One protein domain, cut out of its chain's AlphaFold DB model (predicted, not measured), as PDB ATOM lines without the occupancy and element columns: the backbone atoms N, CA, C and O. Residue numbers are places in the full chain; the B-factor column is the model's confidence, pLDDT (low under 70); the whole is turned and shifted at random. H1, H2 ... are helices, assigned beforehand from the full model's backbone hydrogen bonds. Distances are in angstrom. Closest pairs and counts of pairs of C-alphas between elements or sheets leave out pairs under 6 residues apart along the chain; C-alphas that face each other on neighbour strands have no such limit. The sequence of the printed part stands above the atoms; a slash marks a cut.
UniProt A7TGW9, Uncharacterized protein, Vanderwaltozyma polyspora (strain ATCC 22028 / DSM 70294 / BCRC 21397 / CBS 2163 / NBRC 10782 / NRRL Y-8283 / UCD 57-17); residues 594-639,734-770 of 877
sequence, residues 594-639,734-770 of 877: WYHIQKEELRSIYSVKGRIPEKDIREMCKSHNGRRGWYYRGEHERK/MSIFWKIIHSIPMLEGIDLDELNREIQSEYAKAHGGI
ATOM      1  N   TRP A 594     259.123 259.453 157.614       88.56
ATOM      2  CA  TRP A 594     258.505 259.198 158.919       88.56
ATOM      3  C   TRP A 594     259.544 259.085 160.044       88.56
ATOM      4  O   TRP A 594     259.344 259.674 161.101       88.56
ATOM      5  N   TYR A 595     260.678 258.412 159.791       85.44
ATOM      6  CA  TYR A 595     261.782 258.267 160.747       85.44
ATOM      7  C   TYR A 595     262.244 259.618 161.307       85.44
ATOM      8  O   TYR A 595     262.274 259.807 162.520       85.44
ATOM      9  N   HIS A 596     262.580 260.573 160.432       85.88
ATOM     10  CA  HIS A 596     263.120 261.865 160.854       85.88
ATOM     11  C   HIS A 596     262.085 262.681 161.634       85.88
ATOM     12  O   HIS A 596     262.376 263.141 162.734       85.88
ATOM     13  N   ILE A 597     260.861 262.777 161.112       87.25
ATOM     14  CA  ILE A 597     259.782 263.568 161.720       87.25
ATOM     15  C   ILE A 597     259.367 262.979 163.075       87.25
ATOM     16  O   ILE A 597     259.181 263.714 164.041       87.25
ATOM     17  N   GLN A 598     259.269 261.651 163.180       90.06
ATOM     18  CA  GLN A 598     258.937 260.987 164.438       90.06
ATOM     19  C   GLN A 598     260.083 261.078 165.460       90.06
ATOM     20  O   GLN A 598     259.824 261.198 166.657       90.06
ATOM     21  N   LYS A 599     261.344 261.068 165.006       89.75
ATOM     22  CA  LYS A 599     262.518 261.283 165.863       89.75
ATOM     23  C   LYS A 599     262.566 262.718 166.403       89.75
ATOM     24  O   LYS A 599     262.858 262.897 167.580       89.75
ATOM     25  N   GLU A 600     262.245 263.720 165.581       88.25
ATOM     26  CA  GLU A 600     262.112 265.130 165.987       88.25
ATOM     27  C   GLU A 600     260.968 265.334 166.998       88.25
ATOM     28  O   GLU A 600     261.155 265.995 168.018       88.25
ATOM     29  N   GLU A 601     259.805 264.719 166.761       89.06
ATOM     30  CA  GLU A 601     258.636 264.771 167.653       89.06
ATOM     31  C   GLU A 601     258.920 264.118 169.018       89.06
ATOM     32  O   GLU A 601     258.629 264.698 170.061       89.06
ATOM     33  N   LEU A 602     259.568 262.948 169.043       90.56
ATOM     34  CA  LEU A 602     260.000 262.324 170.298       90.56
ATOM     35  C   LEU A 602     261.099 263.149 170.989       90.56
ATOM     36  O   LEU A 602     261.041 263.348 172.202       90.56
ATOM     37  N   ARG A 603     262.074 263.680 170.241       88.69
ATOM     38  CA  ARG A 603     263.119 264.555 170.793       88.69
ATOM     39  C   ARG A 603     262.516 265.774 171.490       88.69
ATOM     40  O   ARG A 603     262.946 266.078 172.597       88.69
ATOM     41  N   SER A 604     261.531 266.453 170.900       89.44
ATOM     42  CA  SER A 604     260.934 267.651 171.513       89.44
ATOM     43  C   SER A 604     260.138 267.344 172.790       89.44
ATOM     44  O   SER A 604     260.178 268.135 173.729       89.44
ATOM     45  N   ILE A 605     259.493 266.175 172.873       90.56
ATOM     46  CA  ILE A 605     258.762 265.715 174.069       90.56
ATOM     47  C   ILE A 605     259.711 265.351 175.228       90.56
ATOM     48  O   ILE A 605     259.384 265.583 176.394       90.56
ATOM     49  N   TYR A 606     260.876 264.762 174.931       89.81
ATOM     50  CA  TYR A 606     261.809 264.259 175.951       89.81
ATOM     51  C   TYR A 606     263.031 265.158 176.208       89.81
ATOM     52  O   TYR A 606     263.730 264.929 177.194       89.81
ATOM     53  N   SER A 607     263.272 266.205 175.409       85.94
ATOM     54  CA  SER A 607     264.382 267.156 175.601       85.94
ATOM     55  C   SER A 607     264.342 267.829 176.974       85.94
ATOM     56  O   SER A 607     265.338 267.811 177.691       85.94
ATOM     57  N   VAL A 608     263.172 268.328 177.385       87.19
ATOM     58  CA  VAL A 608     262.939 268.957 178.702       87.19
ATOM     59  C   VAL A 608     263.149 267.964 179.853       87.19
ATOM     60  O   VAL A 608     263.601 268.343 180.927       87.19
ATOM     61  N   LYS A 609     262.862 266.675 179.628       85.00
ATOM     62  CA  LYS A 609     263.053 265.597 180.616       85.00
ATOM     63  C   LYS A 609     264.504 265.096 180.689       85.00
ATOM     64  O   LYS A 609     264.815 264.316 181.588       85.00
ATOM     65  N   GLY A 610     265.355 265.435 179.717       84.00
ATOM     66  CA  GLY A 610     266.738 264.955 179.576       84.00
ATOM     67  C   GLY A 610     266.913 263.451 179.305       84.00
ATOM     68  O   GLY A 610     268.025 263.012 179.017       84.00
ATOM     69  N   ARG A 611     265.841 262.651 179.385       87.19
ATOM     70  CA  ARG A 611     265.828 261.193 179.193       87.19
ATOM     71  C   ARG A 611     264.438 260.693 178.795       87.19
ATOM     72  O   ARG A 611     263.425 261.262 179.207       87.19
ATOM     73  N   ILE A 612     264.392 259.573 178.079       88.50
ATOM     74  CA  ILE A 612     263.162 258.804 177.847       88.50
ATOM     75  C   ILE A 612     262.978 257.809 179.014       88.50
ATOM     76  O   ILE A 612     263.929 257.094 179.349       88.50
ATOM     77  N   PRO A 613     261.804 257.739 179.671       87.62
ATOM     78  CA  PRO A 613     261.522 256.725 180.687       87.62
ATOM     79  C   PRO A 613     261.429 255.304 180.107       87.62
ATOM     80  O   PRO A 613     260.839 255.090 179.053       87.62
ATOM     81  N   GLU A 614     261.935 254.310 180.842       84.88
ATOM     82  CA  GLU A 614     261.878 252.885 180.457       84.88
ATOM     83  C   GLU A 614     260.433 252.366 180.298       84.88
ATOM     84  O   GLU A 614     260.182 251.507 179.453       84.88
ATOM     85  N   LYS A 615     259.466 252.923 181.048       86.31
ATOM     86  CA  LYS A 615     258.033 252.647 180.843       86.31
ATOM     87  C   LYS A 615     257.607 253.063 179.432       86.31
ATOM     88  O   LYS A 615     257.087 252.240 178.690       86.31
ATOM     89  N   ASP A 616     257.873 254.313 179.068       86.81
ATOM     90  CA  ASP A 616     257.482 254.923 177.798       86.81
ATOM     91  C   ASP A 616     258.159 254.192 176.614       86.81
ATOM     92  O   ASP A 616     257.513 253.923 175.603       86.81
ATOM     93  N   ILE A 617     259.426 253.770 176.768       83.81
ATOM     94  CA  ILE A 617     260.135 252.894 175.809       83.81
ATOM     95  C   ILE A 617     259.389 251.563 175.631       83.81
ATOM     96  O   ILE A 617     259.093 251.155 174.507       83.81
ATOM     97  N   ARG A 618     259.052 250.888 176.736       81.56
ATOM     98  CA  ARG A 618     258.353 249.594 176.724       81.56
ATOM     99  C   ARG A 618     256.942 249.704 176.140       81.56
ATOM    100  O   ARG A 618     256.509 248.811 175.417       81.56
ATOM    101  N   GLU A 619     256.249 250.808 176.397       87.19
ATOM    102  CA  GLU A 619     254.922 251.114 175.856       87.19
ATOM    103  C   GLU A 619     254.979 251.369 174.337       87.19
ATOM    104  O   GLU A 619     254.219 250.759 173.577       87.19
ATOM    105  N   MET A 620     255.955 252.155 173.861       84.94
ATOM    106  CA  MET A 620     256.205 252.359 172.426       84.94
ATOM    107  C   MET A 620     256.549 251.049 171.702       84.94
ATOM    108  O   MET A 620     255.992 250.788 170.631       84.94
ATOM    109  N   CYS A 621     257.378 250.183 172.295       82.69
ATOM    110  CA  CYS A 621     257.678 248.851 171.755       82.69
ATOM    111  C   CYS A 621     256.459 247.907 171.756       82.69
ATOM    112  O   CYS A 621     256.260 247.174 170.790       82.69
ATOM    113  N   LYS A 622     255.597 247.934 172.785       82.31
ATOM    114  CA  LYS A 622     254.389 247.081 172.835       82.31
ATOM    115  C   LYS A 622     253.234 247.575 171.949       82.31
ATOM    116  O   LYS A 622     252.334 246.783 171.630       82.31
ATOM    117  N   SER A 623     253.274 248.842 171.525       86.31
ATOM    118  CA  SER A 623     252.303 249.469 170.621       86.31
ATOM    119  C   SER A 623     252.167 248.751 169.267       86.31
ATOM    120  O   SER A 623     253.032 247.990 168.835       86.31
ATOM    121  N   HIS A 624     251.094 249.054 168.527       84.81
ATOM    122  CA  HIS A 624     250.893 248.542 167.165       84.81
ATOM    123  C   HIS A 624     252.022 248.930 166.188       84.81
ATOM    124  O   HIS A 624     252.273 248.210 165.222       84.81
ATOM    125  N   ASN A 625     252.722 250.038 166.450       81.50
ATOM    126  CA  ASN A 625     253.853 250.491 165.646       81.50
ATOM    127  C   ASN A 625     255.146 249.749 166.026       81.50
ATOM    128  O   ASN A 625     255.893 249.350 165.132       81.50
ATOM    129  N   GLY A 626     255.362 249.466 167.316       81.00
ATOM    130  CA  GLY A 626     256.468 248.626 167.790       81.00
ATOM    131  C   GLY A 626     256.372 247.182 167.284       81.00
ATOM    132  O   GLY A 626     257.300 246.697 166.643       81.00
ATOM    133  N   ARG A 627     255.183 246.560 167.369       77.94
ATOM    134  CA  ARG A 627     254.871 245.238 166.767       77.94
ATOM    135  C   ARG A 627     255.185 245.132 165.267       77.94
ATOM    136  O   ARG A 627     255.352 244.034 164.737       77.94
ATOM    137  N   ARG A 628     255.202 246.268 164.565       81.56
ATOM    138  CA  ARG A 628     255.518 246.377 163.134       81.56
ATOM    139  C   ARG A 628     256.995 246.680 162.858       81.56
ATOM    140  O   ARG A 628     257.387 246.508 161.716       81.56
ATOM    141  N   GLY A 629     257.795 247.074 163.851       78.06
ATOM    142  CA  GLY A 629     259.214 247.433 163.701       78.06
ATOM    143  C   GLY A 629     259.518 248.931 163.604       78.06
ATOM    144  O   GLY A 629     260.680 249.307 163.476       78.06
ATOM    145  N   TRP A 630     258.508 249.801 163.702       83.88
ATOM    146  CA  TRP A 630     258.696 251.258 163.656       83.88
ATOM    147  C   TRP A 630     259.356 251.823 164.920       83.88
ATOM    148  O   TRP A 630     260.004 252.866 164.856       83.88
ATOM    149  N   TYR A 631     259.224 251.116 166.041       86.56
ATOM    150  CA  TYR A 631     259.953 251.348 167.286       86.56
ATOM    151  C   TYR A 631     260.603 250.036 167.713       86.56
ATOM    152  O   TYR A 631     259.920 249.011 167.752       86.56
ATOM    153  N   TYR A 632     261.895 250.054 168.031       80.62
ATOM    154  CA  TYR A 632     262.603 248.879 168.535       80.62
ATOM    155  C   TYR A 632     263.720 249.266 169.514       80.62
ATOM    156  O   TYR A 632     264.135 250.425 169.598       80.62
ATOM    157  N   ARG A 633     264.215 248.269 170.258       78.56
ATOM    158  CA  ARG A 633     265.363 248.400 171.161       78.56
ATOM    159  C   ARG A 633     266.646 247.937 170.464       78.56
ATOM    160  O   ARG A 633     266.656 246.848 169.889       78.56
ATOM    161  N   GLY A 634     267.701 248.751 170.481       68.19
ATOM    162  CA  GLY A 634     268.989 248.439 169.858       68.19
ATOM    163  C   GLY A 634     270.097 248.178 170.880       68.19
ATOM    164  O   GLY A 634     270.618 249.121 171.469       68.19
ATOM    165  N   GLU A 635     270.516 246.916 171.033       58.09
ATOM    166  CA  GLU A 635     271.732 246.557 171.784       58.09
ATOM    167  C   GLU A 635     272.957 247.282 171.197       58.09
ATOM    168  O   GLU A 635     273.151 247.291 169.976       58.09
ATOM    169  N   HIS A 636     273.779 247.919 172.042       41.81
ATOM    170  CA  HIS A 636     274.656 248.992 171.569       41.81
ATOM    171  C   HIS A 636     276.115 248.942 172.055       41.81
ATOM    172  O   HIS A 636     276.509 249.651 172.974       41.81
ATOM    173  N   GLU A 637     276.966 248.256 171.289       33.47
ATOM    174  CA  GLU A 637     278.366 248.662 171.089       33.47
ATOM    175  C   GLU A 637     278.656 248.769 169.587       33.47
ATOM    176  O   GLU A 637     278.839 247.769 168.890       33.47
ATOM    177  N   ARG A 638     278.720 249.994 169.051       42.31
ATOM    178  CA  ARG A 638     279.116 250.221 167.652       42.31
ATOM    179  C   ARG A 638     280.612 250.500 167.552       42.31
ATOM    180  O   ARG A 638     281.031 251.654 167.538       42.31
ATOM    181  N   LYS A 639     281.401 249.432 167.393       34.12
ATOM    182  CA  LYS A 639     282.763 249.541 166.834       34.12
ATOM    183  C   LYS A 639     282.715 250.207 165.451       34.12
ATOM    184  O   LYS A 639     281.709 250.116 164.741       34.12
ATOM    185  N   MET A 734     258.570 240.169 164.756       60.78
ATOM    186  CA  MET A 734     258.148 240.831 163.516       60.78
ATOM    187  C   MET A 734     258.043 239.843 162.339       60.78
ATOM    188  O   MET A 734     258.952 239.044 162.089       60.78
ATOM    189  N   SER A 735     256.977 239.959 161.543       71.62
ATOM    190  CA  SER A 735     256.826 239.191 160.297       71.62
ATOM    191  C   SER A 735     257.886 239.566 159.245       71.62
ATOM    192  O   SER A 735     258.371 240.700 159.216       71.62
ATOM    193  N   ILE A 736     258.179 238.642 158.324       69.62
ATOM    194  CA  ILE A 736     259.143 238.838 157.224       69.62
ATOM    195  C   ILE A 736     258.770 240.051 156.349       69.62
ATOM    196  O   ILE A 736     259.646 240.814 155.953       69.62
ATOM    197  N   PHE A 737     257.473 240.293 156.129       77.00
ATOM    198  CA  PHE A 737     256.959 241.434 155.361       77.00
ATOM    199  C   PHE A 737     257.447 242.792 155.899       77.00
ATOM    200  O   PHE A 737     257.996 243.598 155.148       77.00
ATOM    201  N   TRP A 738     257.338 243.025 157.210       77.44
ATOM    202  CA  TRP A 738     257.819 244.269 157.824       77.44
ATOM    203  C   TRP A 738     259.354 244.370 157.839       77.44
ATOM    204  O   TRP A 738     259.896 245.454 157.647       77.44
ATOM    205  N   LYS A 739     260.074 243.244 157.961       68.44
ATOM    206  CA  LYS A 739     261.547 243.207 157.835       68.44
ATOM    207  C   LYS A 739     262.020 243.618 156.428       68.44
ATOM    208  O   LYS A 739     263.051 244.278 156.296       68.44
ATOM    209  N   ILE A 740     261.247 243.288 155.388       70.75
ATOM    210  CA  ILE A 740     261.483 243.762 154.014       70.75
ATOM    211  C   ILE A 740     261.196 245.268 153.907       70.75
ATOM    212  O   ILE A 740     262.036 245.989 153.380       70.75
ATOM    213  N   ILE A 741     260.079 245.764 154.459       78.50
ATOM    214  CA  ILE A 741     259.738 247.203 154.459       78.50
ATOM    215  C   ILE A 741     260.857 248.047 155.085       78.50
ATOM    216  O   ILE A 741     261.343 248.977 154.445       78.50
ATOM    217  N   HIS A 742     261.337 247.679 156.275       75.75
ATOM    218  CA  HIS A 742     262.423 248.392 156.963       75.75
ATOM    219  C   HIS A 742     263.814 248.209 156.325       75.75
ATOM    220  O   HIS A 742     264.788 248.806 156.781       75.75
ATOM    221  N   SER A 743     263.930 247.410 155.259       64.25
ATOM    222  CA  SER A 743     265.147 247.325 154.440       64.25
ATOM    223  C   SER A 743     265.169 248.339 153.284       64.25
ATOM    224  O   SER A 743     266.194 248.467 152.612       64.25
ATOM    225  N   ILE A 744     264.068 249.062 153.046       73.38
ATOM    226  CA  ILE A 744     263.930 250.063 151.982       73.38
ATOM    227  C   ILE A 744     264.304 251.456 152.540       73.38
ATOM    228  O   ILE A 744     263.853 251.815 153.630       73.38
ATOM    229  N   PRO A 745     265.102 252.280 151.829       69.50
ATOM    230  CA  PRO A 745     265.420 253.638 152.279       69.50
ATOM    231  C   PRO A 745     264.158 254.494 152.489       69.50
ATOM    232  O   PRO A 745     263.164 254.333 151.787       69.50
ATOM    233  N   MET A 746     264.232 255.430 153.445       73.25
ATOM    234  CA  MET A 746     263.122 256.235 154.002       73.25
ATOM    235  C   MET A 746     262.108 255.496 154.891       73.25
ATOM    236  O   MET A 746     261.319 256.163 155.555       73.25
ATOM    237  N   LEU A 747     262.129 254.162 154.954       79.69
ATOM    238  CA  LEU A 747     261.183 253.358 155.742       79.69
ATOM    239  C   LEU A 747     261.836 252.746 157.000       79.69
ATOM    240  O   LEU A 747     261.430 251.689 157.467       79.69
ATOM    241  N   GLU A 748     262.858 253.402 157.552       79.62
ATOM    242  CA  GLU A 748     263.611 252.941 158.728       79.62
ATOM    243  C   GLU A 748     262.818 253.123 160.042       79.62
ATOM    244  O   GLU A 748     262.052 254.077 160.196       79.62
ATOM    245  N   GLY A 749     262.981 252.188 160.984       80.38
ATOM    246  CA  GLY A 749     262.405 252.268 162.334       80.38
ATOM    247  C   GLY A 749     263.309 253.027 163.310       80.38
ATOM    248  O   GLY A 749     264.502 253.192 163.064       80.38
ATOM    249  N   ILE A 750     262.758 253.490 164.433       83.94
ATOM    250  CA  ILE A 750     263.512 254.225 165.456       83.94
ATOM    251  C   ILE A 750     264.064 253.265 166.517       83.94
ATOM    252  O   ILE A 750     263.309 252.611 167.237       83.94
ATOM    253  N   ASP A 751     265.393 253.261 166.638       85.62
ATOM    254  CA  ASP A 751     266.147 252.746 167.785       85.62
ATOM    255  C   ASP A 751     265.958 253.702 168.978       85.62
ATOM    256  O   ASP A 751     266.462 254.832 168.977       85.62
ATOM    257  N   LEU A 752     265.178 253.270 169.971       84.56
ATOM    258  CA  LEU A 752     264.818 254.105 171.121       84.56
ATOM    259  C   LEU A 752     265.985 254.323 172.099       84.56
ATOM    260  O   LEU A 752     266.045 255.380 172.727       84.56
ATOM    261  N   ASP A 753     266.930 253.383 172.202       83.75
ATOM    262  CA  ASP A 753     268.090 253.522 173.096       83.75
ATOM    263  C   ASP A 753     269.154 254.456 172.485       83.75
ATOM    264  O   ASP A 753     269.746 255.268 173.202       83.75
ATOM    265  N   GLU A 754     269.346 254.433 171.155       84.38
ATOM    266  CA  GLU A 754     270.122 255.463 170.438       84.38
ATOM    267  C   GLU A 754     269.543 256.865 170.677       84.38
ATOM    268  O   GLU A 754     270.281 257.782 171.039       84.38
ATOM    269  N   LEU A 755     268.225 257.038 170.503       85.88
ATOM    270  CA  LEU A 755     267.569 258.334 170.692       85.88
ATOM    271  C   LEU A 755     267.671 258.821 172.147       85.88
ATOM    272  O   LEU A 755     267.965 259.993 172.378       85.88
ATOM    273  N   ASN A 756     267.488 257.930 173.125       88.44
ATOM    274  CA  ASN A 756     267.635 258.256 174.545       88.44
ATOM    275  C   ASN A 756     269.062 258.742 174.865       88.44
ATOM    276  O   ASN A 756     269.232 259.775 175.512       88.44
ATOM    277  N   ARG A 757     270.092 258.058 174.345       85.00
ATOM    278  CA  ARG A 757     271.499 258.466 174.493       85.00
ATOM    279  C   ARG A 757     271.799 259.805 173.815       85.00
ATOM    280  O   ARG A 757     272.546 260.614 174.365       85.00
ATOM    281  N   GLU A 758     271.240 260.049 172.633       86.88
ATOM    282  CA  GLU A 758     271.420 261.308 171.904       86.88
ATOM    283  C   GLU A 758     270.858 262.491 172.712       86.88
ATOM    284  O   GLU A 758     271.599 263.442 172.973       86.88
ATOM    285  N   ILE A 759     269.619 262.367 173.213       87.31
ATOM    286  CA  ILE A 759     268.947 263.358 174.075       87.31
ATOM    287  C   ILE A 759     269.750 263.617 175.356       87.31
ATOM    288  O   ILE A 759     270.011 264.773 175.685       87.31
ATOM    289  N   GLN A 760     270.208 262.566 176.046       86.62
ATOM    290  CA  GLN A 760     271.055 262.707 177.239       86.62
ATOM    291  C   GLN A 760     272.348 263.481 176.928       86.62
ATOM    292  O   GLN A 760     272.757 264.348 177.700       86.62
ATOM    293  N   SER A 761     272.969 263.228 175.769       84.06
ATOM    294  CA  SER A 761     274.197 263.916 175.345       84.06
ATOM    295  C   SER A 761     273.993 265.384 174.948       84.06
ATOM    296  O   SER A 761     274.951 266.157 174.955       84.06
ATOM    297  N   GLU A 762     272.777 265.771 174.561       83.00
ATOM    298  CA  GLU A 762     272.398 267.157 174.265       83.00
ATOM    299  C   GLU A 762     272.027 267.887 175.564       83.00
ATOM    300  O   GLU A 762     272.564 268.962 175.840       83.00
ATOM    301  N   TYR A 763     271.230 267.253 176.431       85.56
ATOM    302  CA  TYR A 763     270.873 267.773 177.753       85.56
ATOM    303  C   TYR A 763     272.108 268.028 178.631       85.56
ATOM    304  O   TYR A 763     272.207 269.086 179.253       85.56
ATOM    305  N   ALA A 764     273.081 267.109 178.631       83.50
ATOM    306  CA  ALA A 764     274.339 267.259 179.362       83.50
ATOM    307  C   ALA A 764     275.213 268.416 178.841       83.50
ATOM    308  O   ALA A 764     275.914 269.048 179.625       83.50
ATOM    309  N   LYS A 765     275.150 268.750 177.542       82.56
ATOM    310  CA  LYS A 765     275.845 269.930 176.986       82.56
ATOM    311  C   LYS A 765     275.140 271.234 177.351       82.56
ATOM    312  O   LYS A 765     275.814 272.223 177.610       82.56
ATOM    313  N   ALA A 766     273.806 271.233 177.380       79.12
ATOM    314  CA  ALA A 766     273.010 272.408 177.730       79.12
ATOM    315  C   ALA A 766     273.103 272.759 179.227       79.12
ATOM    316  O   ALA A 766     273.268 273.925 179.574       79.12
ATOM    317  N   HIS A 767     273.048 271.757 180.112       71.75
ATOM    318  CA  HIS A 767     273.000 271.954 181.568       71.75
ATOM    319  C   HIS A 767     274.339 271.699 182.280       71.75
ATOM    320  O   HIS A 767     274.480 272.029 183.455       71.75
ATOM    321  N   GLY A 768     275.352 271.162 181.588       53.31
ATOM    322  CA  GLY A 768     276.660 270.821 182.168       53.31
ATOM    323  C   GLY A 768     277.427 271.999 182.782       53.31
ATOM    324  O   GLY A 768     278.272 271.784 183.644       53.31
ATOM    325  N   GLY A 769     277.098 273.242 182.411       47.69
ATOM    326  CA  GLY A 769     277.640 274.441 183.063       47.69
ATOM    327  C   GLY A 769     277.119 274.684 184.488       47.69
ATOM    328  O   GLY A 769     277.755 275.415 185.242       47.69
ATOM    329  N   ILE A 770     275.991 274.073 184.871       44.44
ATOM    330  CA  ILE A 770     275.323 274.281 186.171       44.44
ATOM    331  C   ILE A 770     275.796 273.255 187.219       44.44
ATOM    332  O   ILE A 770     275.826 273.560 188.409       44.44
TER     333      ILE A 770
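AT A GLANCE: This is residues 594 to 639 and 734 to 770 of the 877 residues of an uncharacterized protein of Vanderwaltozyma polyspora (strain ATCC 22028 / DSM 70294 / BCRC 21397 / CBS 2163 / NBRC 10782 / NRRL Y-8283 / UCD 57-17) (UniProt A7TGW9). The longest helix, H4, is met at a slant by H1 and has H2 near its first turn; the small helix H3 lies well away from these three, toward the other end of the long axis from the last residues of H4. Printed stretches with no named element, residues 623 to 639 after H2 and residues 742 to 751 between H3 and H4, meet in a short parallel pairing, residues 631 to 632 with residues 750 to 751, just before H4. The printed part has 83 residues with four named helices, in the order H1, H2, H3, H4, and no named strand; its class is all helix, with 45 residues in the named helices. The whole is only just compact, close to loose, with a radius of gyration of the C-alphas of 13.9 A, and it is elongated, spanning 49 by 28 by 24 A.

IN THESE COORDINATES: H4, residues 752 to 767, is 22.2 A from first to last C-alpha; it begins at C-alpha 752, (264.818, 254.105, 171.121), and ends at C-alpha 767, (273.000, 271.954, 181.568). H1, residues 594 to 607, is 19.4 A long and begins at C-alpha 594, (258.505, 259.198, 158.919). H2, residues 614 to 622, is 12.2 A long. H3, residues 736 to 741, is 8.8 A long.

HOW THE PARTS SIT: H4 touches H1, with 6 pairs of C-alphas within 8 A; the closest C-alphas are those of Ser 607 and Ile 759, 6.1 A apart. The two helices run the same way at a steep tilt of 44 degrees. H2 and H4 are close but not clearly touching: their closest C-alphas, those of Ile 617 and Leu 752, are 6.7 A apart. They run opposite ways at a shallow tilt of 32 degrees. H1 and H2 are apart. H3 is apart from H1, from H2 and from H4. Outside the helices, residues 631 to 632 and residues 750 to 751 form a short parallel pairing. In H1, H2 and H3 every O i to N i+4 pair is within hydrogen-bond range; in H4 11 of 12 are.

THE WHOLE: The two C-alphas farthest apart are those of Phe 737 and Ile 770, at 48.6 A. Residues 640 to 733 are not printed, and C-alphas 639 and 734 are 26.3 A apart across this cut, which lies in the link from H2 to H3. The links from H1 to H2 and from H3 to H4 are short, with 6 and 10 residues. Residues 623 to 639 are a long stretch with no named element. The mean pLDDT of the printed part is 78.6; 14 residues are under 70, among them residues 634 to 639 and 768 to 770.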